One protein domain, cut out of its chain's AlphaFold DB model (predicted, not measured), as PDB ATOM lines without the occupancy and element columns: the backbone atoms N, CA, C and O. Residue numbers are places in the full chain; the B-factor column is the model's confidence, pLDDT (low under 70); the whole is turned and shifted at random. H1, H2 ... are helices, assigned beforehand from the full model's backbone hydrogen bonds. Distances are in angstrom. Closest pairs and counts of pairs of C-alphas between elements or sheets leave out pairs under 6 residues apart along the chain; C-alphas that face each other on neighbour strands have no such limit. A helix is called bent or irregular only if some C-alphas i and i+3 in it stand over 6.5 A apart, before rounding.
ATOM      1  N   ALA A  75      -9.320 -48.423  -8.289       94.19
ATOM      2  CA  ALA A  75      -9.075 -49.773  -7.800       94.19
ATOM      3  C   ALA A  75     -10.352 -50.622  -7.875       94.19
ATOM      4  O   ALA A  75     -11.456 -50.116  -8.126       94.19
ATOM      5  N   GLY A  76     -10.186 -51.922  -7.636       95.12
ATOM      6  CA  GLY A  76     -11.273 -52.894  -7.607       95.12
ATOM      7  C   GLY A  76     -11.815 -53.218  -8.997       95.12
ATOM      8  O   GLY A  76     -11.082 -53.219  -9.985       95.12
ATOM      9  N   ARG A  77     -13.117 -53.518  -9.067       96.12
ATOM     10  CA  ARG A  77     -13.768 -54.124 -10.241       96.12
ATOM     11  C   ARG A  77     -13.449 -53.416 -11.562       96.12
ATOM     12  O   ARG A  77     -13.038 -54.074 -12.510       96.12
ATOM     13  N   ARG A  78     -13.570 -52.083 -11.612       95.00
ATOM     14  CA  ARG A  78     -13.296 -51.295 -12.828       95.00
ATOM     15  C   ARG A  78     -11.849 -51.439 -13.307       95.00
ATOM     16  O   ARG A  78     -11.616 -51.473 -14.507       95.00
ATOM     17  N   PHE A  79     -10.882 -51.512 -12.393       96.88
ATOM     18  CA  PHE A  79      -9.480 -51.699 -12.760       96.88
ATOM     19  C   PHE A  79      -9.234 -53.120 -13.280       96.88
ATOM     20  O   PHE A  79      -8.704 -53.270 -14.380       96.88
ATOM     21  N   HIS A  80      -9.729 -54.140 -12.567       97.00
ATOM     22  CA  HIS A  80      -9.625 -55.543 -12.986       97.00
ATOM     23  C   HIS A  80     -10.226 -55.805 -14.371       97.00
ATOM     24  O   HIS A  80      -9.602 -56.462 -15.197       97.00
ATOM     25  N   GLU A  81     -11.402 -55.246 -14.662       96.81
ATOM     26  CA  GLU A  81     -12.071 -55.440 -15.955       96.81
ATOM     27  C   GLU A  81     -11.337 -54.772 -17.130       96.81
ATOM     28  O   GLU A  81     -11.491 -55.199 -18.271       96.81
ATOM     29  N   LYS A  82     -10.566 -53.704 -16.889       96.62
ATOM     30  CA  LYS A  82      -9.961 -52.883 -17.955       96.62
ATOM     31  C   LYS A  82      -8.460 -53.126 -18.149       96.62
ATOM     32  O   LYS A  82      -7.936 -52.854 -19.231       96.62
ATOM     33  N   PHE A  83      -7.782 -53.627 -17.121       97.88
ATOM     34  CA  PHE A  83      -6.326 -53.799 -17.072       97.88
ATOM     35  C   PHE A  83      -5.917 -55.188 -16.560       97.88
ATOM     36  O   PHE A  83      -4.827 -55.336 -16.017       97.88
ATOM     37  N   GLY A  84      -6.780 -56.201 -16.694       97.56
ATOM     38  CA  GLY A  84      -6.516 -57.554 -16.189       97.56
ATOM     39  C   GLY A  84      -5.185 -58.151 -16.660       97.56
ATOM     40  O   GLY A  84      -4.468 -58.730 -15.856       97.56
ATOM     41  N   ASP A  85      -4.815 -57.912 -17.918       97.69
ATOM     42  CA  ASP A  85      -3.521 -58.280 -18.505       97.69
ATOM     43  C   ASP A  85      -2.332 -57.633 -17.777       97.69
ATOM     44  O   ASP A  85      -1.378 -58.309 -17.397       97.69
ATOM     45  N   PHE A  86      -2.401 -56.324 -17.521       97.31
ATOM     46  CA  PHE A  86      -1.367 -55.610 -16.768       97.31
ATOM     47  C   PHE A  86      -1.310 -56.041 -15.296       97.31
ATOM     48  O   PHE A  86      -0.233 -56.089 -14.703       97.31
ATOM     49  N   ILE A  87      -2.455 -56.363 -14.696       97.69
ATOM     50  CA  ILE A  87      -2.536 -56.843 -13.312       97.69
ATOM     51  C   ILE A  87      -1.889 -58.222 -13.192       97.69
ATOM     52  O   ILE A  87      -1.091 -58.433 -12.284       97.69
ATOM     53  N   GLU A  88      -2.194 -59.136 -14.111       97.69
ATOM     54  CA  GLU A  88      -1.622 -60.483 -14.130       97.69
ATOM     55  C   GLU A  88      -0.109 -60.453 -14.371       97.69
ATOM     56  O   GLU A  88       0.637 -61.148 -13.684       97.69
ATOM     57  N   HIS A  89       0.357 -59.614 -15.299       96.81
ATOM     58  CA  HIS A  89       1.770 -59.575 -15.669       96.81
ATOM     59  C   HIS A  89       2.647 -58.800 -14.672       96.81
ATOM     60  O   HIS A  89       3.746 -59.245 -14.344       96.81
ATOM     61  N   TYR A  90       2.184 -57.644 -14.181       96.44
ATOM     62  CA  TYR A  90       2.997 -56.740 -13.353       96.44
ATOM     63  C   TYR A  90       2.567 -56.685 -11.879       96.44
ATOM     64  O   TYR A  90       3.195 -55.978 -11.091       96.44
ATOM     65  N   GLY A  91       1.499 -57.387 -11.483       96.06
ATOM     66  CA  GLY A  91       1.004 -57.387 -10.101       96.06
ATOM     67  C   GLY A  91       0.431 -56.042  -9.647       96.06
ATOM     68  O   GLY A  91       0.469 -55.715  -8.461       96.06
ATOM     69  N   MET A  92      -0.061 -55.227 -10.584       96.69
ATOM     70  CA  MET A  92      -0.582 -53.892 -10.284       96.69
ATOM     71  C   MET A  92      -1.846 -53.956  -9.420       96.69
ATOM     72  O   MET A  92      -2.749 -54.753  -9.667       96.69
ATOM     73  N   THR A  93      -1.943 -53.065  -8.433       95.50
ATOM     74  CA  THR A  93      -3.041 -53.048  -7.449       95.50
ATOM     75  C   THR A  93      -4.077 -51.957  -7.698       95.50
ATOM     76  O   THR A  93      -5.247 -52.111  -7.345       95.50
ATOM     77  N   ASP A  94      -3.664 -50.848  -8.309       96.12
ATOM     78  CA  ASP A  94      -4.541 -49.741  -8.662       96.12
ATOM     79  C   ASP A  94      -4.013 -48.977  -9.879       96.12
ATOM     80  O   ASP A  94      -2.825 -48.970 -10.198       96.12
ATOM     81  N   MET A  95      -4.933 -48.301 -10.549       96.31
ATOM     82  CA  MET A  95      -4.702 -47.583 -11.792       96.31
ATOM     83  C   MET A  95      -3.832 -46.325 -11.614       96.31
ATOM     84  O   MET A  95      -3.191 -45.884 -12.569       96.31
ATOM     85  N   TYR A  96      -3.803 -45.723 -10.418       95.00
ATOM     86  CA  TYR A  96      -3.033 -44.500 -10.180       95.00
ATOM     87  C   TYR A  96      -1.551 -44.846 -10.054       95.00
ATOM     88  O   TYR A  96      -0.735 -44.317 -10.807       95.00
ATOM     89  N   SER A  97      -1.211 -45.775  -9.159       95.88
ATOM     90  CA  SER A  97       0.167 -46.230  -8.956       95.88
ATOM     91  C   SER A  97       0.740 -46.905 -10.206       95.88
ATOM     92  O   SER A  97       1.889 -46.646 -10.564       95.88
ATOM     93  N   ALA A  98      -0.077 -47.668 -10.939       95.69
ATOM     94  CA  ALA A  98       0.310 -48.308 -12.195       95.69
ATOM     95  C   ALA A  98       0.777 -47.318 -13.281       95.69
ATOM     96  O   ALA A  98       1.640 -47.655 -14.089       95.69
ATOM     97  N   GLY A  99       0.293 -46.069 -13.272       94.38
ATOM     98  CA  GLY A  99       0.779 -45.022 -14.183       94.38
ATOM     99  C   GLY A  99       2.244 -44.629 -13.970       94.38
ATOM    100  O   GLY A  99       2.876 -44.098 -14.888       94.38
ATOM    101  N   PHE A 100       2.791 -44.926 -12.791       95.62
ATOM    102  CA  PHE A 100       4.179 -44.670 -12.409       95.62
ATOM    103  C   PHE A 100       5.030 -45.944 -12.389       95.62
ATOM    104  O   PHE A 100       6.174 -45.905 -11.933       95.62
ATOM    105  N   TYR A 101       4.494 -47.066 -12.875       96.44
ATOM    106  CA  TYR A 101       5.236 -48.316 -12.937       96.44
ATOM    107  C   TYR A 101       6.495 -48.157 -13.815       96.44
ATOM    108  O   TYR A 101       6.419 -47.560 -14.897       96.44
ATOM    109  N   PRO A 102       7.662 -48.669 -13.378       96.25
ATOM    110  CA  PRO A 102       8.911 -48.556 -14.123       96.25
ATOM    111  C   PRO A 102       8.967 -49.587 -15.262       96.25
ATOM    112  O   PRO A 102       9.723 -50.554 -15.202       96.25
ATOM    113  N   PHE A 103       8.150 -49.387 -16.301       96.19
ATOM    114  CA  PHE A 103       8.145 -50.242 -17.492       96.19
ATOM    115  C   PHE A 103       9.531 -50.313 -18.140       96.19
ATOM    116  O   PHE A 103      10.245 -49.310 -18.221       96.19
ATOM    117  N   SER A 104       9.891 -51.498 -18.635       95.50
ATOM    118  CA  SER A 104      11.187 -51.747 -19.270       95.50
ATOM    119  C   SER A 104      11.310 -51.061 -20.629       95.50
ATOM    120  O   SER A 104      12.410 -50.678 -21.027       95.50
ATOM    121  N   THR A 105      10.187 -50.876 -21.327       97.69
ATOM    122  CA  THR A 105      10.137 -50.285 -22.669       97.69
ATOM    123  C   THR A 105       9.137 -49.128 -22.765       97.69
ATOM    124  O   THR A 105       8.216 -48.988 -21.951       97.69
ATOM    125  N   GLN A 106       9.306 -48.264 -23.774       98.00
ATOM    126  CA  GLN A 106       8.336 -47.193 -24.035       98.00
ATOM    127  C   GLN A 106       7.035 -47.759 -24.598       98.00
ATOM    128  O   GLN A 106       5.965 -47.222 -24.327       98.00
ATOM    129  N   GLU A 107       7.121 -48.848 -25.347       98.06
ATOM    130  CA  GLU A 107       6.004 -49.560 -25.944       98.06
ATOM    131  C   GLU A 107       5.045 -50.061 -24.861       98.06
ATOM    132  O   GLU A 107       3.855 -49.760 -24.923       98.06
ATOM    133  N   GLU A 108       5.550 -50.729 -23.818       97.00
ATOM    134  CA  GLU A 108       4.732 -51.177 -22.679       97.00
ATOM    135  C   GLU A 108       4.133 -49.993 -21.912       97.00
ATOM    136  O   GLU A 108       2.937 -49.974 -21.603       97.00
ATOM    137  N   LYS A 109       4.944 -48.956 -21.662       97.44
ATOM    138  CA  LYS A 109       4.483 -47.735 -20.997       97.44
ATOM    139  C   LYS A 109       3.325 -47.089 -21.754       97.44
ATOM    140  O   LYS A 109       2.322 -46.710 -21.149       97.44
ATOM    141  N   TRP A 110       3.449 -46.943 -23.069       98.19
ATOM    142  CA  TRP A 110       2.416 -46.330 -23.899       98.19
ATOM    143  C   TRP A 110       1.231 -47.258 -24.144       98.19
ATOM    144  O   TRP A 110       0.108 -46.764 -24.260       98.19
ATOM    145  N   ALA A 111       1.423 -48.578 -24.129       97.81
ATOM    146  CA  ALA A 111       0.321 -49.535 -24.115       97.81
ATOM    147  C   ALA A 111      -0.558 -49.341 -22.867       97.81
ATOM    148  O   ALA A 111      -1.783 -49.264 -22.987       97.81
ATOM    149  N   TYR A 112       0.050 -49.160 -21.688       98.06
ATOM    150  CA  TYR A 112      -0.686 -48.823 -20.468       98.06
ATOM    151  C   TYR A 112      -1.338 -47.435 -20.555       98.06
ATOM    152  O   TYR A 112      -2.550 -47.292 -20.374       98.06
ATOM    153  N   TRP A 113      -0.551 -46.395 -20.856       98.12
ATOM    154  CA  TRP A 113      -1.015 -45.006 -20.806       98.12
ATOM    155  C   TRP A 113      -2.083 -44.679 -21.847       98.12
ATOM    156  O   TRP A 113      -3.026 -43.953 -21.533       98.12
ATOM    157  N   SER A 114      -1.990 -45.227 -23.059       98.00
ATOM    158  CA  SER A 114      -3.030 -45.045 -24.081       98.00
ATOM    159  C   SER A 114      -4.379 -45.582 -23.598       98.00
ATOM    160  O   SER A 114      -5.392 -44.884 -23.685       98.00
ATOM    161  N   ARG A 115      -4.385 -46.772 -22.985       97.69
ATOM    162  CA  ARG A 115      -5.577 -47.391 -22.399       97.69
ATOM    163  C   ARG A 115      -6.082 -46.625 -21.174       97.69
ATOM    164  O   ARG A 115      -7.287 -46.408 -21.035       97.69
ATOM    165  N   HIS A 116      -5.173 -46.164 -20.315       97.50
ATOM    166  CA  HIS A 116      -5.490 -45.312 -19.168       97.50
ATOM    167  C   HIS A 116      -6.180 -44.014 -19.599       97.50
ATOM    168  O   HIS A 116      -7.210 -43.641 -19.040       97.50
ATOM    169  N   ILE A 117      -5.641 -43.332 -20.610       97.56
ATOM    170  CA  ILE A 117      -6.228 -42.106 -21.152       97.56
ATOM    171  C   ILE A 117      -7.589 -42.416 -21.770       97.56
ATOM    172  O   ILE A 117      -8.556 -41.724 -21.466       97.56
ATOM    173  N   TYR A 118      -7.696 -43.474 -22.576       97.62
ATOM    174  CA  TYR A 118      -8.960 -43.862 -23.192       97.62
ATOM    175  C   TYR A 118     -10.080 -44.000 -22.153       97.62
ATOM    176  O   TYR A 118     -11.071 -43.274 -22.232       97.62
ATOM    177  N   TYR A 119      -9.885 -44.818 -21.115       95.94
ATOM    178  CA  TYR A 119     -10.934 -45.087 -20.125       95.94
ATOM    179  C   TYR A 119     -11.173 -43.987 -19.093       95.94
ATOM    180  O   TYR A 119     -12.211 -44.026 -18.436       95.94
ATOM    181  N   ASN A 120     -10.251 -43.041 -18.896       95.31
ATOM    182  CA  ASN A 120     -10.433 -41.958 -17.918       95.31
ATOM    183  C   ASN A 120     -10.710 -40.592 -18.554       95.31
ATOM    184  O   ASN A 120     -11.104 -39.671 -17.842       95.31
ATOM    185  N   ARG A 121     -10.530 -40.445 -19.874       94.31
ATOM    186  CA  ARG A 121     -10.731 -39.172 -20.581       94.31
ATOM    187  C   ARG A 121     -11.769 -39.229 -21.692       94.31
ATOM    188  O   ARG A 121     -12.468 -38.229 -21.873       94.31
ATOM    189  N   TYR A 122     -11.831 -40.325 -22.444       96.06
ATOM    190  CA  TYR A 122     -12.640 -40.414 -23.662       96.06
ATOM    191  C   TYR A 122     -13.867 -41.312 -23.482       96.06
ATOM    192  O   TYR A 122     -14.974 -40.893 -23.803       96.06
ATOM    193  N   ASP A 123     -13.696 -42.494 -22.894       94.81
ATOM    194  CA  ASP A 123     -14.774 -43.435 -22.562       94.81
ATOM    195  C   ASP A 123     -15.329 -43.170 -21.151       94.81
ATOM    196  O   ASP A 123     -15.409 -44.048 -20.291       94.81
ATOM    197  N   VAL A 124     -15.658 -41.906 -20.883       92.69
ATOM    198  CA  VAL A 124     -16.279 -41.466 -19.629       92.69
ATOM    199  C   VAL A 124     -17.461 -40.562 -19.927       92.69
ATOM    200  O   VAL A 124     -17.392 -39.658 -20.759       92.69
ATOM    201  N   ARG A 125     -18.566 -40.791 -19.219       92.75
ATOM    202  CA  ARG A 125     -19.712 -39.879 -19.215       92.75
ATOM    203  C   ARG A 125     -19.572 -38.899 -18.059       92.75
ATOM    204  O   ARG A 125     -18.943 -39.211 -17.048       92.75
ATOM    205  N   ILE A 126     -20.186 -37.726 -18.196       93.62
ATOM    206  CA  ILE A 126     -20.217 -36.739 -17.115       93.62
ATOM    207  C   ILE A 126     -20.946 -37.359 -15.917       93.62
ATOM    208  O   ILE A 126     -22.099 -37.777 -16.026       93.62
ATOM    209  N   GLY A 127     -20.255 -37.448 -14.781       93.88
ATOM    210  CA  GLY A 127     -20.804 -38.022 -13.558       93.88
ATOM    211  C   GLY A 127     -21.835 -37.109 -12.896       93.88
ATOM    212  O   GLY A 127     -21.659 -35.890 -12.863       93.88
ATOM    213  N   LYS A 128     -22.873 -37.701 -12.292       95.62
ATOM    214  CA  LYS A 128     -23.919 -36.968 -11.558       95.62
ATOM    215  C   LYS A 128     -23.365 -35.968 -10.522       95.62
ATOM    216  O   LYS A 128     -23.844 -34.837 -10.529       95.62
ATOM    217  N   PRO A 129     -22.340 -36.299  -9.704       95.81
ATOM    218  CA  PRO A 129     -21.806 -35.353  -8.721       95.81
ATOM    219  C   PRO A 129     -21.307 -34.037  -9.329       95.81
ATOM    220  O   PRO A 129     -21.484 -32.981  -8.729       95.81
ATOM    221  N   TYR A 130     -20.734 -34.079 -10.537       95.44
ATOM    222  CA  TYR A 130     -20.264 -32.879 -11.233       95.44
ATOM    223  C   TYR A 130     -21.421 -32.004 -11.713       95.44
ATOM    224  O   TYR A 130     -21.369 -30.784 -11.578       95.44
ATOM    225  N   LEU A 131     -22.474 -32.624 -12.255       96.44
ATOM    226  CA  LEU A 131     -23.675 -31.913 -12.699       96.44
ATOM    227  C   LEU A 131     -24.413 -31.279 -11.521       96.44
ATOM    228  O   LEU A 131     -24.817 -30.122 -11.605       96.44
ATOM    229  N   ASP A 132     -24.544 -32.017 -10.418       95.38
ATOM    230  CA  ASP A 132     -25.178 -31.523  -9.197       95.38
ATOM    231  C   ASP A 132     -24.400 -30.335  -8.622       95.38
ATOM    232  O   ASP A 132     -24.991 -29.307  -8.300       95.38
ATOM    233  N   LEU A 133     -23.072 -30.445  -8.539       94.69
ATOM    234  CA  LEU A 133     -22.214 -29.367  -8.058       94.69
ATOM    235  C   LEU A 133     -22.315 -28.125  -8.937       94.69
ATOM    236  O   LEU A 133     -22.509 -27.030  -8.415       94.69
ATOM    237  N   LEU A 134     -22.241 -28.292 -10.261       95.44
ATOM    238  CA  LEU A 134     -22.421 -27.187 -11.195       95.44
ATOM    239  C   LEU A 134     -23.791 -26.535 -10.993       95.44
ATOM    240  O   LEU A 134     -23.876 -25.318 -10.891       95.44
ATOM    241  N   GLN A 135     -24.855 -27.323 -10.870       95.56
ATOM    242  CA  GLN A 135     -26.201 -26.804 -10.646       95.56
ATOM    243  C   GLN A 135     -26.336 -26.037  -9.319       95.56
ATOM    244  O   GLN A 135     -27.139 -25.109  -9.244       95.56
ATOM    245  N   LEU A 136     -25.558 -26.393  -8.293       93.06
ATOM    246  CA  LEU A 136     -25.530 -25.690  -7.009       93.06
ATOM    247  C   LEU A 136     -24.819 -24.332  -7.081       93.06
ATOM    248  O   LEU A 136     -25.212 -23.411  -6.366       93.06
ATOM    249  N   VAL A 137     -23.782 -24.202  -7.915       94.81
ATOM    250  CA  VAL A 137     -22.921 -23.006  -7.928       94.81
ATOM    251  C   VAL A 137     -23.088 -22.120  -9.160       94.81
ATOM    252  O   VAL A 137     -22.691 -20.964  -9.095       94.81
ATOM    253  N   LYS A 138     -23.695 -22.604 -10.254       94.62
ATOM    254  CA  LYS A 138     -23.712 -21.926 -11.569       94.62
ATOM    255  C   LYS A 138     -24.234 -20.486 -11.557       94.62
ATOM    256  O   LYS A 138     -23.789 -19.680 -12.364       94.62
ATOM    257  N   ASP A 139     -25.152 -20.172 -10.645       94.00
ATOM    258  CA  ASP A 139     -25.791 -18.855 -10.524       94.00
ATOM    259  C   ASP A 139     -25.130 -17.991  -9.423       94.00
ATOM    260  O   ASP A 139     -25.704 -17.015  -8.942       94.00
ATOM    261  N   ARG A 140     -23.930 -18.376  -8.972       91.75
ATOM    262  CA  ARG A 140     -23.139 -17.715  -7.925       91.75
ATOM    263  C   ARG A 140     -21.833 -17.186  -8.517       91.75
ATOM    264  O   ARG A 140     -21.412 -17.587  -9.597       91.75
ATOM    265  N   ASN A 141     -21.141 -16.325  -7.779       95.00
ATOM    266  CA  ASN A 141     -19.749 -16.004  -8.082       95.00
ATOM    267  C   ASN A 141     -18.862 -17.180  -7.635       95.00
ATOM    268  O   ASN A 141     -18.552 -17.288  -6.448       95.00
ATOM    269  N   TYR A 142     -18.521 -18.096  -8.545       93.25
ATOM    270  CA  TYR A 142     -17.752 -19.298  -8.214       93.25
ATOM    271  C   TYR A 142     -16.465 -19.442  -9.032       93.25
ATOM    272  O   TYR A 142     -16.358 -18.951 -10.155       93.25
ATOM    273  N   LEU A 143     -15.500 -20.159  -8.457       92.88
ATOM    274  CA  LEU A 143     -14.233 -20.539  -9.081       92.88
ATOM    275  C   LEU A 143     -13.985 -22.037  -8.853       92.88
ATOM    276  O   LEU A 143     -14.194 -22.526  -7.739       92.88
ATOM    277  N   PHE A 144     -13.552 -22.732  -9.908       82.44
ATOM    278  CA  PHE A 144     -13.028 -24.105  -9.868       82.44
ATOM    279  C   PHE A 144     -11.500 -24.090  -9.923       82.44
ATOM    280  O   PHE A 144     -10.955 -23.163 -10.568       82.44
TER     281      PHE A 144
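What this domain is: This is residues 75 to 144 of the 144 residues of an uncharacterized protein of Hungatella hathewayi DSM 13479 (UniProt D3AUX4). Two helices, H1 and H3, run side by side in opposite directions with a gap between them, and the short helix H2 sits beside both, so that the three centres make a triangle; from the end of H3 an arm leads away to a fourth helix, H4. Residues 120 to 133 and 135 to 141, which include the last residues of H3 and most of H4, stick out from this loose three-helix body, and the final residues, 142 to 144, fold back alongside H4. The printed part has 70 residues, with four named helices in the order H1, H2, H3, H4 and no named strand, and its class is all helix. It is only just loose, close to extended, with a radius of gyration of the C-alphas of 16.5 A, and it spans 50 by 24 by 18 A, the arm with H4 making much of the length.

How they stand to each other: Start at the first helix, H1, residues 77 to 90, and look for its neighbours. The next helix, H2, residues 95 to 98, is close to H1 but not clearly touching; their closest C-alphas are those of Phe 79 and Met 95, 6.4 A apart. Go on to H3, residues 106 to 122, which is also close to H1 but not clearly touching: the closest C-alphas, those of Phe 86 and Tyr 112, are 7.8 A apart. H1 and H3 run opposite ways at a shallow tilt of 2 degrees, with their centres 12.8 A apart, though the line of H1 is a rough one. H2 and H3 are close but not clearly touching as well, and their closest C-alphas are those of Met 95 and His 116, 7.8 A apart. The last helix, H4, residues 128 to 137, touches no helix and is apart from H1, H2 and H3. Look at the backbone O and N atoms next: in H4 every O i to N i+4 pair is within hydrogen-bond range, in H1 8 of 10 are and in H3 12 of 13. H2 is too short for such a pair.

Where its parts are: Find C-alpha 77 at (-13.768, -54.124, -10.241); from there H1 runs 17.3 A to C-alpha 90 at (2.997, -56.740, -13.353). H1 is irregular: C-alphas 82 and 85 are 8.4 A apart, where a regular helix has about 5 A. H2 follows from Met 95 to Ala 98 and measures 5.1 A. Next find C-alpha 106 at (8.336, -47.193, -24.035), where the longest helix, H3, begins; it runs 22.0 A to C-alpha 122. H3 is neither bent nor irregular, but only just: C-alphas 119 and 122 are 6.1 A apart. H4 runs 14.5 A from Lys 128 to Val 137, and its last C-alpha stands at (-22.921, -23.006, -7.928).

The domain as a whole: Look for the two C-alphas farthest apart, those of Ser 104 and Asp 139, at 50.3 A. The first and last printed C-alphas, those of Ala 75 and Phe 144, are 26.1 A apart, and Phe 144 is the chain's last residue. Without the stretches that stand free, 49 residues remain, spanning 45 by 25 by 16 A with a radius of gyration of 12.8 A. The links H1 to H2 and H3 to H4 are tight, the link H2 to H3 is short, and no link is long. The printed part has no cut. Read the B-factor column for the model's confidence: the mean pLDDT of the printed part is 95.8, and no printed residue is under 70.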